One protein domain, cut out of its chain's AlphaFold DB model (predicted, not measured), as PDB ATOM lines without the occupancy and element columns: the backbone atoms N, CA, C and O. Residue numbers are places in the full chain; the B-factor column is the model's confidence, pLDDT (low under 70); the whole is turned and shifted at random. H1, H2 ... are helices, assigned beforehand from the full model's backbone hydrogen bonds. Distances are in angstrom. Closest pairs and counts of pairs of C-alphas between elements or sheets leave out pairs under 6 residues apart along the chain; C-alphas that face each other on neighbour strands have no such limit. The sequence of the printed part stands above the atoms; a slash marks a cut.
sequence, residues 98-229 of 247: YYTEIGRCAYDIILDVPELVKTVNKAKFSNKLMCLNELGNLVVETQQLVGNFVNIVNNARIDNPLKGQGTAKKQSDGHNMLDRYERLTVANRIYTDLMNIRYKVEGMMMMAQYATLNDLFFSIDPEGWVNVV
ATOM      1  N   TYR A  98     -42.248 152.164 -60.091       88.19
ATOM      2  CA  TYR A  98     -42.888 152.914 -59.005       88.19
ATOM      3  C   TYR A  98     -42.187 154.244 -58.738       88.19
ATOM      4  O   TYR A  98     -42.852 155.268 -58.622       88.19
ATOM      5  N   TYR A  99     -40.853 154.245 -58.700       89.00
ATOM      6  CA  TYR A  99     -40.078 155.461 -58.476       89.00
ATOM      7  C   TYR A  99     -40.310 156.483 -59.594       89.00
ATOM      8  O   TYR A  99     -40.552 157.659 -59.319       89.00
ATOM      9  N   THR A 100     -40.288 156.035 -60.854       89.25
ATOM     10  CA  THR A 100     -40.484 156.924 -62.005       89.25
ATOM     11  C   THR A 100     -41.902 157.486 -62.077       89.25
ATOM     12  O   THR A 100     -42.063 158.676 -62.332       89.25
ATOM     13  N   GLU A 101     -42.929 156.667 -61.832       89.81
ATOM     14  CA  GLU A 101     -44.332 157.100 -61.920       89.81
ATOM     15  C   GLU A 101     -44.732 158.002 -60.745       89.81
ATOM     16  O   GLU A 101     -45.379 159.026 -60.958       89.81
ATOM     17  N   ILE A 102     -44.296 157.687 -59.517       90.38
ATOM     18  CA  ILE A 102     -44.503 158.559 -58.348       90.38
ATOM     19  C   ILE A 102     -43.795 159.897 -58.564       90.38
ATOM     20  O   ILE A 102     -44.391 160.948 -58.347       90.38
ATOM     21  N   GLY A 103     -42.543 159.870 -59.034       88.88
ATOM     22  CA  GLY A 103     -41.788 161.083 -59.331       88.88
ATOM     23  C   GLY A 103     -42.463 161.951 -60.393       88.88
ATOM     24  O   GLY A 103     -42.605 163.154 -60.194       88.88
ATOM     25  N   ARG A 104     -42.928 161.340 -61.490       89.44
ATOM     26  CA  ARG A 104     -43.635 162.041 -62.570       89.44
ATOM     27  C   ARG A 104     -44.955 162.641 -62.096       89.44
ATOM     28  O   ARG A 104     -45.178 163.827 -62.289       89.44
ATOM     29  N   CYS A 105     -45.801 161.850 -61.448       90.50
ATOM     30  CA  CYS A 105     -47.107 162.312 -60.985       90.50
ATOM     31  C   CYS A 105     -46.974 163.437 -59.942       90.50
ATOM     32  O   CYS A 105     -47.682 164.437 -60.016       90.50
ATOM     33  N   ALA A 106     -46.000 163.338 -59.032       90.06
ATOM     34  CA  ALA A 106     -45.719 164.401 -58.075       90.06
ATOM     35  C   ALA A 106     -45.202 165.679 -58.754       90.06
ATOM     36  O   ALA A 106     -45.539 166.785 -58.336       90.06
ATOM     37  N   TYR A 107     -44.379 165.529 -59.795       89.81
ATOM     38  CA  TYR A 107     -43.866 166.647 -60.578       89.81
ATOM     39  C   TYR A 107     -44.983 167.376 -61.335       89.81
ATOM     40  O   TYR A 107     -45.048 168.601 -61.254       89.81
ATOM     41  N   ASP A 108     -45.883 166.633 -61.988       89.31
ATOM     42  CA  ASP A 108     -47.044 167.182 -62.697       89.31
ATOM     43  C   ASP A 108     -47.908 168.030 -61.735       89.31
ATOM     44  O   ASP A 108     -48.150 169.207 -61.990       89.31
ATOM     45  N   ILE A 109     -48.239 167.507 -60.543       88.25
ATOM     46  CA  ILE A 109     -49.001 168.249 -59.516       88.25
ATOM     47  C   ILE A 109     -48.306 169.561 -59.115       88.25
ATOM     48  O   ILE A 109     -48.942 170.613 -59.021       88.25
ATOM     49  N   ILE A 110     -46.999 169.509 -58.848       87.12
ATOM     50  CA  ILE A 110     -46.236 170.675 -58.377       87.12
ATOM     51  C   ILE A 110     -46.131 171.759 -59.457       87.12
ATOM     52  O   ILE A 110     -46.030 172.939 -59.114       87.12
ATOM     53  N   LEU A 111     -46.167 171.389 -60.738       87.38
ATOM     54  CA  LEU A 111     -46.201 172.340 -61.849       87.38
ATOM     55  C   LEU A 111     -47.598 172.913 -62.112       87.38
ATOM     56  O   LEU A 111     -47.716 174.118 -62.351       87.38
ATOM     57  N   ASP A 112     -48.636 172.083 -62.027       86.31
ATOM     58  CA  ASP A 112     -50.007 172.464 -62.376       86.31
ATOM     59  C   ASP A 112     -50.657 173.354 -61.306       86.31
ATOM     60  O   ASP A 112     -51.388 174.301 -61.619       86.31
ATOM     61  N   VAL A 113     -50.367 173.117 -60.020       87.62
ATOM     62  CA  VAL A 113     -50.947 173.908 -58.921       87.62
ATOM     63  C   VAL A 113     -50.616 175.410 -59.022       87.62
ATOM     64  O   VAL A 113     -51.530 176.223 -58.874       87.62
ATOM     65  N   PRO A 114     -49.375 175.850 -59.305       88.69
ATOM     66  CA  PRO A 114     -49.075 177.260 -59.560       88.69
ATOM     67  C   PRO A 114     -49.898 177.894 -60.690       88.69
ATOM     68  O   PRO A 114     -50.232 179.082 -60.613       88.69
ATOM     69  N   GLU A 115     -50.225 177.142 -61.740       85.81
ATOM     70  CA  GLU A 115     -51.101 177.620 -62.810       85.81
ATOM     71  C   GLU A 115     -52.543 177.779 -62.312       85.81
ATOM     72  O   GLU A 115     -53.139 178.840 -62.524       85.81
ATOM     73  N   LEU A 116     -53.056 176.815 -61.534       81.94
ATOM     74  CA  LEU A 116     -54.359 176.931 -60.866       81.94
ATOM     75  C   LEU A 116     -54.420 178.142 -59.940       81.94
ATOM     76  O   LEU A 116     -55.385 178.900 -59.950       81.94
ATOM     77  N   VAL A 117     -53.367 178.383 -59.163       86.25
ATOM     78  CA  VAL A 117     -53.295 179.551 -58.281       86.25
ATOM     79  C   VAL A 117     -53.400 180.845 -59.090       86.25
ATOM     80  O   VAL A 117     -54.068 181.782 -58.653       86.25
ATOM     81  N   LYS A 118     -52.798 180.926 -60.285       86.44
ATOM     82  CA  LYS A 118     -52.922 182.102 -61.167       86.44
ATOM     83  C   LYS A 118     -54.338 182.267 -61.721       86.44
ATOM     84  O   LYS A 118     -54.813 183.402 -61.783       86.44
ATOM     85  N   THR A 119     -55.005 181.190 -62.138       79.94
ATOM     86  CA  THR A 119     -56.378 181.252 -62.677       79.94
ATOM     87  C   THR A 119     -57.385 181.600 -61.580       79.94
ATOM     88  O   THR A 119     -58.141 182.563 -61.725       79.94
ATOM     89  N   VAL A 120     -57.297 180.939 -60.424       77.62
ATOM     90  CA  VAL A 120     -58.062 181.252 -59.207       77.62
ATOM     91  C   VAL A 120     -57.806 182.690 -58.756       77.62
ATOM     92  O   VAL A 120     -58.731 183.397 -58.352       77.62
ATOM     93  N   ASN A 121     -56.568 183.184 -58.887       80.69
ATOM     94  CA  ASN A 121     -56.253 184.570 -58.560       80.69
ATOM     95  C   ASN A 121     -56.911 185.609 -59.471       80.69
ATOM     96  O   ASN A 121     -57.155 186.727 -59.012       80.69
ATOM     97  N   LYS A 122     -57.248 185.259 -60.710       80.62
ATOM     98  CA  LYS A 122     -57.981 186.141 -61.628       80.62
ATOM     99  C   LYS A 122     -59.495 186.073 -61.420       80.62
ATOM    100  O   LYS A 122     -60.183 187.060 -61.675       80.62
ATOM    101  N   ALA A 123     -60.009 184.939 -60.952       71.88
ATOM    102  CA  ALA A 123     -61.430 184.756 -60.694       71.88
ATOM    103  C   ALA A 123     -61.921 185.639 -59.527       71.88
ATOM    104  O   ALA A 123     -61.212 185.876 -58.539       71.88
ATOM    105  N   LYS A 124     -63.157 186.139 -59.653       66.31
ATOM    106  CA  LYS A 124     -63.853 186.941 -58.636       66.31
ATOM    107  C   LYS A 124     -64.951 186.092 -57.993       66.31
ATOM    108  O   LYS A 124     -66.034 185.989 -58.555       66.31
ATOM    109  N   PHE A 125     -64.660 185.492 -56.842       72.25
ATOM    110  CA  PHE A 125     -65.610 184.689 -56.065       72.25
ATOM    111  C   PHE A 125     -65.325 184.812 -54.554       72.25
ATOM    112  O   PHE A 125     -64.216 185.179 -54.150       72.25
ATOM    113  N   SER A 126     -66.340 184.555 -53.726       61.69
ATOM    114  CA  SER A 126     -66.270 184.448 -52.256       61.69
ATOM    115  C   SER A 126     -65.372 183.274 -51.832       61.69
ATOM    116  O   SER A 126     -65.211 182.318 -52.572       61.69
ATOM    117  N   ASN A 127     -64.753 183.310 -50.645       73.94
ATOM    118  CA  ASN A 127     -63.928 182.201 -50.106       73.94
ATOM    119  C   ASN A 127     -62.668 181.814 -50.906       73.94
ATOM    120  O   ASN A 127     -62.060 180.771 -50.670       73.94
ATOM    121  N   LYS A 128     -62.186 182.691 -51.788       73.75
ATOM    122  CA  LYS A 128     -60.949 182.495 -52.561       73.75
ATOM    123  C   LYS A 128     -59.725 182.105 -51.726       73.75
ATOM    124  O   LYS A 128     -58.939 181.266 -52.154       73.75
ATOM    125  N   LEU A 129     -59.567 182.685 -50.534       80.44
ATOM    126  CA  LEU A 129     -58.465 182.345 -49.629       80.44
ATOM    127  C   LEU A 129     -58.503 180.867 -49.208       80.44
ATOM    128  O   LEU A 129     -57.456 180.234 -49.127       80.44
ATOM    129  N   MET A 130     -59.698 180.311 -48.991       81.62
ATOM    130  CA  MET A 130     -59.881 178.905 -48.633       81.62
ATOM    131  C   MET A 130     -59.484 177.983 -49.791       81.62
ATOM    132  O   MET A 130     -58.768 177.013 -49.576       81.62
ATOM    133  N   CYS A 131     -59.860 178.335 -51.024       79.50
ATOM    134  CA  CYS A 131     -59.445 177.603 -52.224       79.50
ATOM    135  C   CYS A 131     -57.919 177.644 -52.426       79.50
ATOM    136  O   CYS A 131     -57.301 176.619 -52.696       79.50
ATOM    137  N   LEU A 132     -57.289 178.808 -52.232       83.69
ATOM    138  CA  LEU A 132     -55.829 178.936 -52.304       83.69
ATOM    139  C   LEU A 132     -55.115 178.128 -51.212       83.69
ATOM    140  O   LEU A 132     -54.065 177.549 -51.481       83.69
ATOM    141  N   ASN A 133     -55.681 178.074 -50.003       87.12
ATOM    142  CA  ASN A 133     -55.154 177.245 -48.922       87.12
ATOM    143  C   ASN A 133     -55.249 175.755 -49.267       87.12
ATOM    144  O   ASN A 133     -54.279 175.028 -49.089       87.12
ATOM    145  N   GLU A 134     -56.377 175.313 -49.828       85.06
ATOM    146  CA  GLU A 134     -56.550 173.924 -50.257       85.06
ATOM    147  C   GLU A 134     -55.561 173.541 -51.367       85.06
ATOM    148  O   GLU A 134     -54.908 172.506 -51.280       85.06
ATOM    149  N   LEU A 135     -55.346 174.414 -52.358       86.94
ATOM    150  CA  LEU A 135     -54.316 174.211 -53.385       86.94
ATOM    151  C   LEU A 135     -52.906 174.104 -52.780       86.94
ATOM    152  O   LEU A 135     -52.115 173.260 -53.198       86.94
ATOM    153  N   GLY A 136     -52.598 174.929 -51.777       87.25
ATOM    154  CA  GLY A 136     -51.353 174.821 -51.015       87.25
ATOM    155  C   GLY A 136     -51.237 173.497 -50.256       87.25
ATOM    156  O   GLY A 136     -50.189 172.852 -50.311       87.25
ATOM    157  N   ASN A 137     -52.317 173.050 -49.614       90.00
ATOM    158  CA  ASN A 137     -52.364 171.773 -48.905       90.00
ATOM    159  C   ASN A 137     -52.106 170.589 -49.843       90.00
ATOM    160  O   ASN A 137     -51.346 169.703 -49.469       90.00
ATOM    161  N   LEU A 138     -52.637 170.601 -51.072       90.19
ATOM    162  CA  LEU A 138     -52.385 169.538 -52.054       90.19
ATOM    163  C   LEU A 138     -50.896 169.410 -52.411       90.19
ATOM    164  O   LEU A 138     -50.382 168.298 -52.555       90.19
ATOM    165  N   VAL A 139     -50.170 170.528 -52.516       89.75
ATOM    166  CA  VAL A 139     -48.713 170.513 -52.752       89.75
ATOM    167  C   VAL A 139     -47.976 169.937 -51.546       89.75
ATOM    168  O   VAL A 139     -47.078 169.110 -51.712       89.75
ATOM    169  N   VAL A 140     -48.368 170.333 -50.333       89.69
ATOM    170  CA  VAL A 140     -47.773 169.818 -49.093       89.69
ATOM    171  C   VAL A 140     -48.034 168.316 -48.941       89.69
ATOM    172  O   VAL A 140     -47.101 167.565 -48.662       89.69
ATOM    173  N   GLU A 141     -49.263 167.858 -49.180       91.25
ATOM    174  CA  GLU A 141     -49.646 166.443 -49.140       91.25
ATOM    175  C   GLU A 141     -48.842 165.630 -50.163       91.25
ATOM    176  O   GLU A 141     -48.258 164.600 -49.828       91.25
ATOM    177  N   THR A 142     -48.691 166.148 -51.384       91.38
ATOM    178  CA  THR A 142     -47.856 165.536 -52.430       91.38
ATOM    179  C   THR A 142     -46.401 165.391 -51.976       91.38
ATOM    180  O   THR A 142     -45.803 164.320 -52.108       91.38
ATOM    181  N   GLN A 143     -45.817 166.440 -51.387       89.69
ATOM    182  CA  GLN A 143     -44.447 166.402 -50.864       89.69
ATOM    183  C   GLN A 143     -44.290 165.394 -49.715       89.69
ATOM    184  O   GLN A 143     -43.271 164.699 -49.644       89.69
ATOM    185  N   GLN A 144     -45.291 165.285 -48.838       89.81
ATOM    186  CA  GLN A 144     -45.316 164.307 -47.749       89.81
ATOM    187  C   GLN A 144     -45.421 162.874 -48.275       89.81
ATOM    188  O   GLN A 144     -44.668 162.015 -47.827       89.81
ATOM    189  N   LEU A 145     -46.286 162.613 -49.256       92.19
ATOM    190  CA  LEU A 145     -46.444 161.297 -49.880       92.19
ATOM    191  C   LEU A 145     -45.152 160.826 -50.555       92.19
ATOM    192  O   LEU A 145     -44.717 159.691 -50.347       92.19
ATOM    193  N   VAL A 146     -44.476 161.713 -51.289       90.50
ATOM    194  CA  VAL A 146     -43.155 161.413 -51.861       90.50
ATOM    195  C   VAL A 146     -42.112 161.192 -50.760       90.50
ATOM    196  O   VAL A 146     -41.293 160.278 -50.857       90.50
ATOM    197  N   GLY A 147     -42.161 161.974 -49.680       89.69
ATOM    198  CA  GLY A 147     -41.324 161.769 -48.498       89.69
ATOM    199  C   GLY A 147     -41.521 160.402 -47.847       89.69
ATOM    200  O   GLY A 147     -40.546 159.713 -47.552       89.69
ATOM    201  N   ASN A 148     -42.773 159.976 -47.690       90.31
ATOM    202  CA  ASN A 148     -43.138 158.663 -47.168       90.31
ATOM    203  C   ASN A 148     -42.615 157.550 -48.076       90.31
ATOM    204  O   ASN A 148     -42.096 156.553 -47.586       90.31
ATOM    205  N   PHE A 149     -42.658 157.722 -49.396       90.62
ATOM    206  CA  PHE A 149     -42.078 156.747 -50.316       90.62
ATOM    207  C   PHE A 149     -40.554 156.632 -50.141       90.62
ATOM    208  O   PHE A 149     -40.006 155.536 -50.028       90.62
ATOM    209  N   VAL A 150     -39.848 157.757 -50.052       89.31
ATOM    210  CA  VAL A 150     -38.387 157.765 -49.883       89.31
ATOM    211  C   VAL A 150     -37.970 157.191 -48.525       89.31
ATOM    212  O   VAL A 150     -37.075 156.347 -48.460       89.31
ATOM    213  N   ASN A 151     -38.624 157.615 -47.445       88.56
ATOM    214  CA  ASN A 151     -38.238 157.250 -46.085       88.56
ATOM    215  C   ASN A 151     -38.777 155.869 -45.682       88.56
ATOM    216  O   ASN A 151     -38.009 155.046 -45.205       88.56
ATOM    217  N   ILE A 152     -40.058 155.573 -45.923       88.62
ATOM    218  CA  ILE A 152     -40.703 154.329 -45.464       88.62
ATOM    219  C   ILE A 152     -40.461 153.191 -46.454       88.62
ATOM    220  O   ILE A 152     -39.982 152.126 -46.073       88.62
ATOM    221  N   VAL A 153     -40.759 153.387 -47.741       88.56
ATOM    222  CA  VAL A 153     -40.630 152.302 -48.732       88.56
ATOM    223  C   VAL A 153     -39.153 152.030 -49.019       88.56
ATOM    224  O   VAL A 153     -38.724 150.879 -48.986       88.56
ATOM    225  N   ASN A 154     -38.352 153.078 -49.212       87.06
ATOM    226  CA  ASN A 154     -36.944 152.948 -49.593       87.06
ATOM    227  C   ASN A 154     -35.943 153.058 -48.430       87.06
ATOM    228  O   ASN A 154     -34.737 153.069 -48.685       87.06
ATOM    229  N   ASN A 155     -36.401 153.111 -47.170       86.81
ATOM    230  CA  ASN A 155     -35.553 153.270 -45.974       86.81
ATOM    231  C   ASN A 155     -34.517 154.399 -46.120       86.81
ATOM    232  O   ASN A 155     -33.345 154.228 -45.778       86.81
ATOM    233  N   ALA A 156     -34.900 155.509 -46.756       84.94
ATOM    234  CA  ALA A 156     -33.993 156.615 -47.030       84.94
ATOM    235  C   ALA A 156     -32.676 156.165 -47.706       84.94
ATOM    236  O   ALA A 156     -31.625 156.757 -47.492       84.94
ATOM    237  N   ARG A 157     -32.692 155.113 -48.535       83.44
ATOM    238  CA  ARG A 157     -31.518 154.699 -49.330       83.44
ATOM    239  C   ARG A 157     -31.416 155.465 -50.641       83.44
ATOM    240  O   ARG A 157     -30.353 155.517 -51.247       83.44
ATOM    241  N   ILE A 158     -32.512 156.092 -51.050       83.94
ATOM    242  CA  ILE A 158     -32.678 156.724 -52.355       83.94
ATOM    243  C   ILE A 158     -32.964 158.199 -52.151       83.94
ATOM    244  O   ILE A 158     -33.406 158.615 -51.078       83.94
ATOM    245  N   ASP A 159     -32.634 158.993 -53.154       82.56
ATOM    246  CA  ASP A 159     -32.883 160.420 -53.123       82.56
ATOM    247  C   ASP A 159     -34.316 160.736 -53.542       82.56
ATOM    248  O   ASP A 159     -35.004 159.939 -54.181       82.56
ATOM    249  N   ASN A 160     -34.791 161.905 -53.124       81.81
ATOM    250  CA  ASN A 160     -36.133 162.340 -53.463       81.81
ATOM    251  C   ASN A 160     -36.218 162.605 -54.981       81.81
ATOM    252  O   ASN A 160     -35.360 163.321 -55.508       81.81
ATOM    253  N   PRO A 161     -37.225 162.057 -55.692       79.81
ATOM    254  CA  PRO A 161     -37.410 162.344 -57.114       79.81
ATOM    255  C   PRO A 161     -37.699 163.828 -57.385       79.81
ATOM    256  O   PRO A 161     -37.415 164.321 -58.476       79.81
ATOM    257  N   LEU A 162     -38.222 164.554 -56.397       79.69
ATOM    258  CA  LEU A 162     -38.429 165.993 -56.458       79.69
ATOM    259  C   LEU A 162     -37.157 166.734 -56.028       79.69
ATOM    260  O   LEU A 162     -36.537 166.404 -55.017       79.69
ATOM    261  N   LYS A 163     -36.785 167.783 -56.770       66.88
ATOM    262  CA  LYS A 163     -35.661 168.674 -56.445       66.88
ATOM    263  C   LYS A 163     -36.208 170.047 -56.044       66.88
ATOM    264  O   LYS A 163     -36.827 170.707 -56.870       66.88
ATOM    265  N   GLY A 164     -35.983 170.489 -54.801       61.09
ATOM    266  CA  GLY A 164     -36.392 171.831 -54.355       61.09
ATOM    267  C   GLY A 164     -36.565 172.009 -52.841       61.09
ATOM    268  O   GLY A 164     -36.524 171.043 -52.073       61.09
ATOM    269  N   GLN A 165     -36.763 173.265 -52.416       46.31
ATOM    270  CA  GLN A 165     -37.126 173.628 -51.038       46.31
ATOM    271  C   GLN A 165     -38.527 173.084 -50.706       46.31
ATOM    272  O   GLN A 165     -39.465 173.303 -51.465       46.31
ATOM    273  N   GLY A 166     -38.662 172.356 -49.591       56.75
ATOM    274  CA  GLY A 166     -39.912 171.691 -49.177       56.75
ATOM    275  C   GLY A 166     -39.926 170.171 -49.378       56.75
ATOM    276  O   GLY A 166     -40.851 169.493 -48.947       56.75
ATOM    277  N   THR A 167     -38.875 169.602 -49.971       63.56
ATOM    278  CA  THR A 167     -38.709 168.145 -50.026       63.56
ATOM    279  C   THR A 167     -38.533 167.569 -48.619       63.56
ATOM    280  O   THR A 167     -37.737 168.069 -47.819       63.56
ATOM    281  N   ALA A 168     -39.308 166.526 -48.295       63.41
ATOM    282  CA  ALA A 168     -39.218 165.854 -47.006       63.41
ATOM    283  C   ALA A 168     -37.772 165.410 -46.746       63.41
ATOM    284  O   ALA A 168     -37.124 164.822 -47.618       63.41
ATOM    285  N   LYS A 169     -37.261 165.713 -45.546       69.00
ATOM    286  CA  LYS A 169     -35.897 165.341 -45.165       69.00
ATOM    287  C   LYS A 169     -35.746 163.825 -45.236       69.00
ATOM    288  O   LYS A 169     -36.603 163.083 -44.755       69.00
ATOM    289  N   LYS A 170     -34.615 163.394 -45.789       77.56
ATOM    290  CA  LYS A 170     -34.169 162.005 -45.763       77.56
ATOM    291  C   LYS A 170     -33.944 161.617 -44.303       77.56
ATOM    292  O   LYS A 170     -33.059 162.163 -43.648       77.56
ATOM    293  N   GLN A 171     -34.801 160.748 -43.786       76.56
ATOM    294  CA  GLN A 171     -34.745 160.268 -42.410       76.56
ATOM    295  C   GLN A 171     -34.668 158.749 -42.454       76.56
ATOM    296  O   GLN A 171     -35.558 158.102 -42.997       76.56
ATOM    297  N   SER A 172     -33.582 158.206 -41.911       76.44
ATOM    298  CA  SER A 172     -33.416 156.770 -41.716       76.44
ATOM    299  C   SER A 172     -33.497 156.478 -40.226       76.44
ATOM    300  O   SER A 172     -32.821 157.130 -39.429       76.44
ATOM    301  N   ASP A 173     -34.318 155.503 -39.860       69.31
ATOM    302  CA  ASP A 173     -34.436 154.944 -38.511       69.31
ATOM    303  C   ASP A 173     -33.468 153.762 -38.283       69.31
ATOM    304  O   ASP A 173     -33.521 153.080 -37.259       69.31
ATOM    305  N   GLY A 174     -32.547 153.533 -39.227       75.44
ATOM    306  CA  GLY A 174     -31.583 152.437 -39.223       75.44
ATOM    307  C   GLY A 174     -32.119 151.200 -39.943       75.44
ATOM    308  O   GLY A 174     -31.682 150.894 -41.056       75.44
ATOM    309  N   HIS A 175     -33.063 150.493 -39.322       72.56
ATOM    310  CA  HIS A 175     -33.576 149.218 -39.826       72.56
ATOM    311  C   HIS A 175     -35.060 149.305 -40.180       72.56
ATOM    312  O   HIS A 175     -35.918 149.360 -39.303       72.56
ATOM    313  N   ASN A 176     -35.360 149.199 -41.475       76.69
ATOM    314  CA  ASN A 176     -36.727 149.089 -41.962       76.69
ATOM    315  C   ASN A 176     -37.166 147.618 -41.965       76.69
ATOM    316  O   ASN A 176     -36.693 146.825 -42.780       76.69
ATOM    317  N   MET A 177     -38.070 147.274 -41.050       81.94
ATOM    318  CA  MET A 177     -38.582 145.911 -40.864       81.94
ATOM    319  C   MET A 177     -39.806 145.598 -41.734       81.94
ATOM    320  O   MET A 177     -40.455 144.583 -41.505       81.94
ATOM    321  N   LEU A 178     -40.115 146.440 -42.726       84.06
ATOM    322  CA  LEU A 178     -41.179 146.149 -43.682       84.06
ATOM    323  C   LEU A 178     -40.801 144.962 -44.554       84.06
ATOM    324  O   LEU A 178     -39.780 144.990 -45.251       84.06
ATOM    325  N   ASP A 179     -41.661 143.950 -44.565       85.69
ATOM    326  CA  ASP A 179     -41.533 142.883 -45.541       85.69
ATOM    327  C   ASP A 179     -41.807 143.405 -46.967       85.69
ATOM    328  O   ASP A 179     -42.265 144.530 -47.199       85.69
ATOM    329  N   ARG A 180     -41.498 142.587 -47.977       86.44
ATOM    330  CA  ARG A 180     -41.661 142.992 -49.379       86.44
ATOM    331  C   ARG A 180     -43.121 143.285 -49.759       86.44
ATOM    332  O   ARG A 180     -43.354 144.160 -50.594       86.44
ATOM    333  N   TYR A 181     -44.082 142.553 -49.205       88.50
ATOM    334  CA  TYR A 181     -45.509 142.738 -49.463       88.50
ATOM    335  C   TYR A 181     -46.050 143.987 -48.768       88.50
ATOM    336  O   TYR A 181     -46.794 144.749 -49.384       88.50
ATOM    337  N   GLU A 182     -45.644 144.243 -47.529       89.44
ATOM    338  CA  GLU A 182     -45.958 145.473 -46.807       89.44
ATOM    339  C   GLU A 182     -45.387 146.680 -47.552       89.44
ATOM    340  O   GLU A 182     -46.105 147.641 -47.826       89.44
ATOM    341  N   ARG A 183     -44.127 146.592 -47.997       91.12
ATOM    342  CA  ARG A 183     -43.474 147.626 -48.809       91.12
ATOM    343  C   ARG A 183     -44.234 147.889 -50.114       91.12
ATOM    344  O   ARG A 183     -44.458 149.046 -50.466       91.12
ATOM    345  N   LEU A 184     -44.691 146.837 -50.799       91.06
ATOM    346  CA  LEU A 184     -45.528 146.957 -51.997       91.06
ATOM    347  C   LEU A 184     -46.884 147.604 -51.696       91.06
ATOM    348  O   LEU A 184     -47.351 148.448 -52.457       91.06
ATOM    349  N   THR A 185     -47.510 147.226 -50.587       92.88
ATOM    350  CA  THR A 185     -48.811 147.751 -50.160       92.88
ATOM    351  C   THR A 185     -48.721 149.241 -49.855       92.88
ATOM    352  O   THR A 185     -49.534 150.022 -50.346       92.88
ATOM    353  N   VAL A 186     -47.692 149.651 -49.110       92.75
ATOM    354  CA  VAL A 186     -47.431 151.059 -48.799       92.75
ATOM    355  C   VAL A 186     -47.119 151.843 -50.074       92.75
ATOM    356  O   VAL A 186     -47.689 152.912 -50.277       92.75
ATOM    357  N   ALA A 187     -46.285 151.307 -50.972       92.94
ATOM    358  CA  ALA A 187     -45.982 151.952 -52.250       92.94
ATOM    359  C   ALA A 187     -47.237 152.144 -53.121       92.94
ATOM    360  O   ALA A 187     -47.440 153.224 -53.673       92.94
ATOM    361  N   ASN A 188     -48.101 151.127 -53.209       93.62
ATOM    362  CA  ASN A 188     -49.363 151.213 -53.945       93.62
ATOM    363  C   ASN A 188     -50.304 152.248 -53.341       93.62
ATOM    364  O   ASN A 188     -50.851 153.061 -54.076       93.62
ATOM    365  N   ARG A 189     -50.455 152.261 -52.012       95.12
ATOM    366  CA  ARG A 189     -51.271 153.263 -51.323       95.12
ATOM    367  C   ARG A 189     -50.787 154.679 -51.623       95.12
ATOM    368  O   ARG A 189     -51.587 155.509 -52.032       95.12
ATOM    369  N   ILE A 190     -49.482 154.927 -51.496       94.12
ATOM    370  CA  ILE A 190     -48.884 156.232 -51.810       94.12
ATOM    371  C   ILE A 190     -49.169 156.625 -53.258       94.12
ATOM    372  O   ILE A 190     -49.569 157.755 -53.518       94.12
ATOM    373  N   TYR A 191     -48.980 155.702 -54.201       93.88
ATOM    374  CA  TYR A 191     -49.244 155.970 -55.610       93.88
ATOM    375  C   TYR A 191     -50.724 156.285 -55.876       93.88
ATOM    376  O   TYR A 191     -51.026 157.221 -56.611       93.88
ATOM    377  N   THR A 192     -51.648 155.551 -55.254       95.06
ATOM    378  CA  THR A 192     -53.089 155.815 -55.351       95.06
ATOM    379  C   THR A 192     -53.461 157.178 -54.768       95.06
ATOM    380  O   THR A 192     -54.179 157.931 -55.422       95.06
ATOM    381  N   ASP A 193     -52.951 157.523 -53.585       95.62
ATOM    382  CA  ASP A 193     -53.220 158.811 -52.935       95.62
ATOM    383  C   ASP A 193     -52.693 159.975 -53.792       95.62
ATOM    384  O   ASP A 193     -53.407 160.944 -54.053       95.62
ATOM    385  N   LEU A 194     -51.490 159.826 -54.346       94.56
ATOM    386  CA  LEU A 194     -50.890 160.785 -55.272       94.56
ATOM    387  C   LEU A 194     -51.723 160.941 -56.557       94.56
ATOM    388  O   LEU A 194     -51.953 162.055 -57.024       94.56
ATOM    389  N   MET A 195     -52.223 159.834 -57.111       93.44
ATOM    390  CA  MET A 195     -53.074 159.861 -58.301       93.44
ATOM    391  C   MET A 195     -54.408 160.568 -58.034       93.44
ATOM    392  O   MET A 195     -54.890 161.318 -58.880       93.44
ATOM    393  N   ASN A 196     -54.988 160.378 -56.848       93.31
ATOM    394  CA  ASN A 196     -56.203 161.082 -56.445       93.31
ATOM    395  C   ASN A 196     -55.979 162.599 -56.389       93.31
ATOM    396  O   ASN A 196     -56.835 163.357 -56.845       93.31
ATOM    397  N   ILE A 197     -54.831 163.048 -55.868       92.38
ATOM    398  CA  ILE A 197     -54.462 164.471 -55.872       92.38
ATOM    399  C   ILE A 197     -54.320 164.974 -57.307       92.38
ATOM    400  O   ILE A 197     -54.921 165.989 -57.661       92.38
ATOM    401  N   ARG A 198     -53.586 164.245 -58.152       91.44
ATOM    402  CA  ARG A 198     -53.399 164.605 -59.558       91.44
ATOM    403  C   ARG A 198     -54.729 164.761 -60.292       91.44
ATOM    404  O   ARG A 198     -54.953 165.799 -60.902       91.44
ATOM    405  N   TYR A 199     -55.636 163.794 -60.179       89.31
ATOM    406  CA  TYR A 199     -56.946 163.881 -60.829       89.31
ATOM    407  C   TYR A 199     -57.789 165.058 -60.328       89.31
ATOM    408  O   TYR A 199     -58.502 165.676 -61.119       89.31
ATOM    409  N   LYS A 200     -57.701 165.415 -59.039       86.94
ATOM    410  CA  LYS A 200     -58.356 166.627 -58.517       86.94
ATOM    411  C   LYS A 200     -57.776 167.891 -59.154       86.94
ATOM    412  O   LYS A 200     -58.539 168.764 -59.559       86.94
ATOM    413  N   VAL A 201     -56.450 167.990 -59.256       87.00
ATOM    414  CA  VAL A 201     -55.743 169.135 -59.857       87.00
ATOM    415  C   VAL A 201     -56.058 169.262 -61.349       87.00
ATOM    416  O   VAL A 201     -56.472 170.333 -61.790       87.00
ATOM    417  N   GLU A 202     -55.970 168.169 -62.107       82.88
ATOM    418  CA  GLU A 202     -56.333 168.128 -63.529       82.88
ATOM    419  C   GLU A 202     -57.813 168.494 -63.740       82.88
ATOM    420  O   GLU A 202     -58.140 169.301 -64.612       82.88
ATOM    421  N   GLY A 203     -58.716 167.970 -62.904       80.62
ATOM    422  CA  GLY A 203     -60.137 168.318 -62.936       80.62
ATOM    423  C   GLY A 203     -60.382 169.808 -62.685       80.62
ATOM    424  O   GLY A 203     -61.118 170.450 -63.433       80.62
ATOM    425  N   MET A 204     -59.717 170.391 -61.681       80.56
ATOM    426  CA  MET A 204     -59.767 171.834 -61.420       80.56
ATOM    427  C   MET A 204     -59.212 172.656 -62.585       80.56
ATOM    428  O   MET A 204     -59.763 173.712 -62.898       80.56
ATOM    429  N   MET A 205     -58.173 172.165 -63.261       77.50
ATOM    430  CA  MET A 205     -57.581 172.849 -64.409       77.50
ATOM    431  C   MET A 205     -58.537 172.877 -65.591       77.50
ATOM    432  O   MET A 205     -58.773 173.935 -66.176       77.50
ATOM    433  N   MET A 206     -59.151 171.735 -65.901       74.50
ATOM    434  CA  MET A 206     -60.145 171.648 -66.965       74.50
ATOM    435  C   MET A 206     -61.373 172.512 -66.667       74.50
ATOM    436  O   MET A 206     -61.848 173.212 -67.560       74.50
ATOM    437  N   MET A 207     -61.848 172.545 -65.417       71.12
ATOM    438  CA  MET A 207     -62.917 173.465 -65.016       71.12
ATOM    439  C   MET A 207     -62.501 174.926 -65.227       71.12
ATOM    440  O   MET A 207     -63.245 175.690 -65.830       71.12
ATOM    441  N   ALA A 208     -61.296 175.321 -64.810       70.25
ATOM    442  CA  ALA A 208     -60.820 176.693 -64.978       70.25
ATOM    443  C   ALA A 208     -60.649 177.116 -66.452       70.25
ATOM    444  O   ALA A 208     -60.818 178.295 -66.764       70.25
ATOM    445  N   GLN A 209     -60.298 176.185 -67.344       66.50
ATOM    446  CA  GLN A 209     -60.057 176.461 -68.765       66.50
ATOM    447  C   GLN A 209     -61.333 176.439 -69.617       66.50
ATOM    448  O   GLN A 209     -61.469 177.265 -70.519       66.50
ATOM    449  N   TYR A 210     -62.254 175.506 -69.349       63.91
ATOM    450  CA  TYR A 210     -63.396 175.230 -70.231       63.91
ATOM    451  C   TYR A 210     -64.760 175.601 -69.648       63.91
ATOM    452  O   TYR A 210     -65.729 175.667 -70.402       63.91
ATOM    453  N   ALA A 211     -64.878 175.853 -68.341       60.69
ATOM    454  CA  ALA A 211     -66.159 176.262 -67.781       60.69
ATOM    455  C   ALA A 211     -66.459 177.730 -68.117       60.69
ATOM    456  O   ALA A 211     -65.648 178.635 -67.897       60.69
ATOM    457  N   THR A 212     -67.675 177.987 -68.594       59.50
ATOM    458  CA  THR A 212     -68.246 179.334 -68.608       59.50
ATOM    459  C   THR A 212     -68.280 179.875 -67.173       59.50
ATOM    460  O   THR A 212     -68.548 179.121 -66.243       59.50
ATOM    461  N   LEU A 213     -68.070 181.184 -66.963       59.81
ATOM    462  CA  LEU A 213     -68.084 181.811 -65.620       59.81
ATOM    463  C   LEU A 213     -69.307 181.417 -64.765       59.81
ATOM    464  O   LEU A 213     -69.194 181.325 -63.549       59.81
ATOM    465  N   ASN A 214     -70.456 181.156 -65.400       58.12
ATOM    466  CA  ASN A 214     -71.666 180.665 -64.740       58.12
ATOM    467  C   ASN A 214     -71.577 179.201 -64.284       58.12
ATOM    468  O   ASN A 214     -72.009 178.915 -63.173       58.12
ATOM    469  N   ASP A 215     -71.035 178.296 -65.103       62.34
ATOM    470  CA  ASP A 215     -70.891 176.877 -64.742       62.34
ATOM    471  C   ASP A 215     -69.831 176.707 -63.656       62.34
ATOM    472  O   ASP A 215     -70.042 175.988 -62.685       62.34
ATOM    473  N   LEU A 216     -68.726 177.452 -63.766       61.97
ATOM    474  CA  LEU A 216     -67.672 177.458 -62.757       61.97
ATOM    475  C   LEU A 216     -68.189 177.983 -61.412       61.97
ATOM    476  O   LEU A 216     -67.902 177.405 -60.368       61.97
ATOM    477  N   PHE A 217     -68.972 179.068 -61.430       63.38
ATOM    478  CA  PHE A 217     -69.548 179.633 -60.211       63.38
ATOM    479  C   PHE A 217     -70.581 178.689 -59.578       63.38
ATOM    480  O   PHE A 217     -70.546 178.512 -58.364       63.38
ATOM    481  N   PHE A 218     -71.412 178.005 -60.378       67.75
ATOM    482  CA  PHE A 218     -72.341 176.980 -59.884       67.75
ATOM    483  C   PHE A 218     -71.619 175.781 -59.252       67.75
ATOM    484  O   PHE A 218     -72.043 175.293 -58.208       67.75
ATOM    485  N   SER A 219     -70.522 175.307 -59.853       66.56
ATOM    486  CA  SER A 219     -69.765 174.162 -59.329       66.56
ATOM    487  C   SER A 219     -68.940 174.478 -58.075       66.56
ATOM    488  O   SER A 219     -68.691 173.571 -57.286       66.56
ATOM    489  N   ILE A 220     -68.503 175.730 -57.885       69.56
ATOM    490  CA  ILE A 220     -67.692 176.150 -56.725       69.56
ATOM    491  C   ILE A 220     -68.565 176.578 -55.539       69.56
ATOM    492  O   ILE A 220     -68.270 176.211 -54.403       69.56
ATOM    493  N   ASP A 221     -69.605 177.376 -55.791       69.94
ATOM    494  CA  ASP A 221     -70.496 177.933 -54.768       69.94
ATOM    495  C   ASP A 221     -71.949 177.936 -55.284       69.94
ATOM    496  O   ASP A 221     -72.444 178.957 -55.779       69.94
ATOM    497  N   PRO A 222     -72.649 176.791 -55.205       67.69
ATOM    498  CA  PRO A 222     -73.999 176.667 -55.742       67.69
ATOM    499  C   PRO A 222     -74.997 177.591 -55.030       67.69
ATOM    500  O   PRO A 222     -75.912 178.108 -55.673       67.69
ATOM    501  N   GLU A 223     -74.811 177.869 -53.737       69.38
ATOM    502  CA  GLU A 223     -75.674 178.788 -52.984       69.38
ATOM    503  C   GLU A 223     -75.444 180.248 -53.402       69.38
ATOM    504  O   GLU A 223     -76.401 180.984 -53.672       69.38
ATOM    505  N   GLY A 224     -74.181 180.666 -53.533       73.88
ATOM    506  CA  GLY A 224     -73.818 181.979 -54.064       73.88
ATOM    507  C   GLY A 224     -74.326 182.193 -55.492       73.88
ATOM    508  O   GLY A 224     -74.872 183.256 -55.808       73.88
ATOM    509  N   TRP A 225     -74.229 181.166 -56.339       81.88
ATOM    510  CA  TRP A 225     -74.765 181.177 -57.700       81.88
ATOM    511  C   TRP A 225     -76.275 181.395 -57.734       81.88
ATOM    512  O   TRP A 225     -76.742 182.310 -58.421       81.88
ATOM    513  N   VAL A 226     -77.040 180.625 -56.950       77.62
ATOM    514  CA  VAL A 226     -78.504 180.756 -56.880       77.62
ATOM    515  C   VAL A 226     -78.906 182.166 -56.451       77.62
ATOM    516  O   VAL A 226     -79.794 182.763 -57.065       77.62
ATOM    517  N   ASN A 227     -78.227 182.741 -55.457       80.88
ATOM    518  CA  ASN A 227     -78.517 184.095 -54.987       80.88
ATOM    519  C   ASN A 227     -78.268 185.156 -56.072       80.88
ATOM    520  O   ASN A 227     -79.135 185.996 -56.331       80.88
ATOM    521  N   VAL A 228     -77.126 185.095 -56.767       76.81
ATOM    522  CA  VAL A 228     -76.780 186.052 -57.834       76.81
ATOM    523  C   VAL A 228     -77.729 185.939 -59.027       76.81
ATOM    524  O   VAL A 228     -78.178 186.958 -59.558       76.81
ATOM    525  N   VAL A 229     -78.074 184.719 -59.448       81.81
ATOM    526  CA  VAL A 229     -79.007 184.489 -60.561       81.81
ATOM    527  C   VAL A 229     -80.416 184.956 -60.202       81.81
ATOM    528  O   VAL A 229     -81.057 185.633 -61.007       81.81
TER     529      VAL A 229
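What this domain is: This is residues 98 to 229 of the 247 residues of an uncharacterized protein of Phocaeicola vulgatus (UniProt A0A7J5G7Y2). What does the model look like? It is a rod: three long helices, H1, H2 and H3, lie side by side in an up-and-down bundle, and a small helical hairpin of H4 and H5 lies beyond one end of it. At the other end a long loop, residues 154 to 179, leaves H2 and folds back beside the bundle before it reaches H3. What is it made of? The 132 printed residues hold five named helices, H1 to H5 in chain order, and no named strand, and the class is all helix. How large and how dense is it? It is loose, with a radius of gyration of the C-alphas of 18.0 A and spans of 61 by 28 by 21 A.

How they stand to each other: How do the first two helices stand? H1, residues 98 to 122, and H2, residues 128 to 153, touch as a hairpin at a shallow tilt of 11 degrees, opposite ways; their closest C-alphas, of Ala 106 and Thr 142, are 6.1 A apart. Where does the third helix go? H3, residues 180 to 210, touches H1 at a shallow tilt of 27 degrees, the same way, with the C-alphas of Ile 109 and Arg 198 closest at 5.7 A. With residues 183 to 197 alone it touches H2, its hairpin partner, at a shallow tilt of 24 degrees, opposite ways; the closest C-alphas, of Val 153 and Arg 183, are 5.5 A apart. What follows? H4, residues 213 to 220, is close to H3 but not clearly touching, with the C-alphas of Met 207 and Leu 216 closest at 6.6 A. H4 touches H5, residues 222 to 229, as a hairpin at a shallow tilt of 31 degrees, opposite ways, the closest C-alphas being those of Phe 218 and Trp 225, 5.3 A apart; H4 and H5 are each apart from H1 and H2, and H5 is apart from H3. Are the backbones in order? Every O i to N i+4 pair is within hydrogen-bond range in H2, H3, H4 and H5, and 19 of 21 are in H1.

Where its parts are: Where does H1 begin? C-alpha 98 is at (-42.888, 152.914, -59.005), and H1 measures 36.6 A from first to last C-alpha. How long are the others? H2 measures 36.6 A, H3 44.1 A, H4 10.6 A and H5 10.5 A. Where does H5 end? C-alpha 229 is at (-79.007, 184.489, -60.561).

The domain as a whole: How far does it reach? The two C-alphas farthest apart, of His 175 and Val 229, are 61.1 A apart. Is it continuous? The printed part has no cut; the link from H2 to H3 is long, and the others are tight. Where is confidence low? The mean pLDDT of the printed part is 81.4, and residues 124, 126, 163 to 169, 173 and 209 to 223 are under 70.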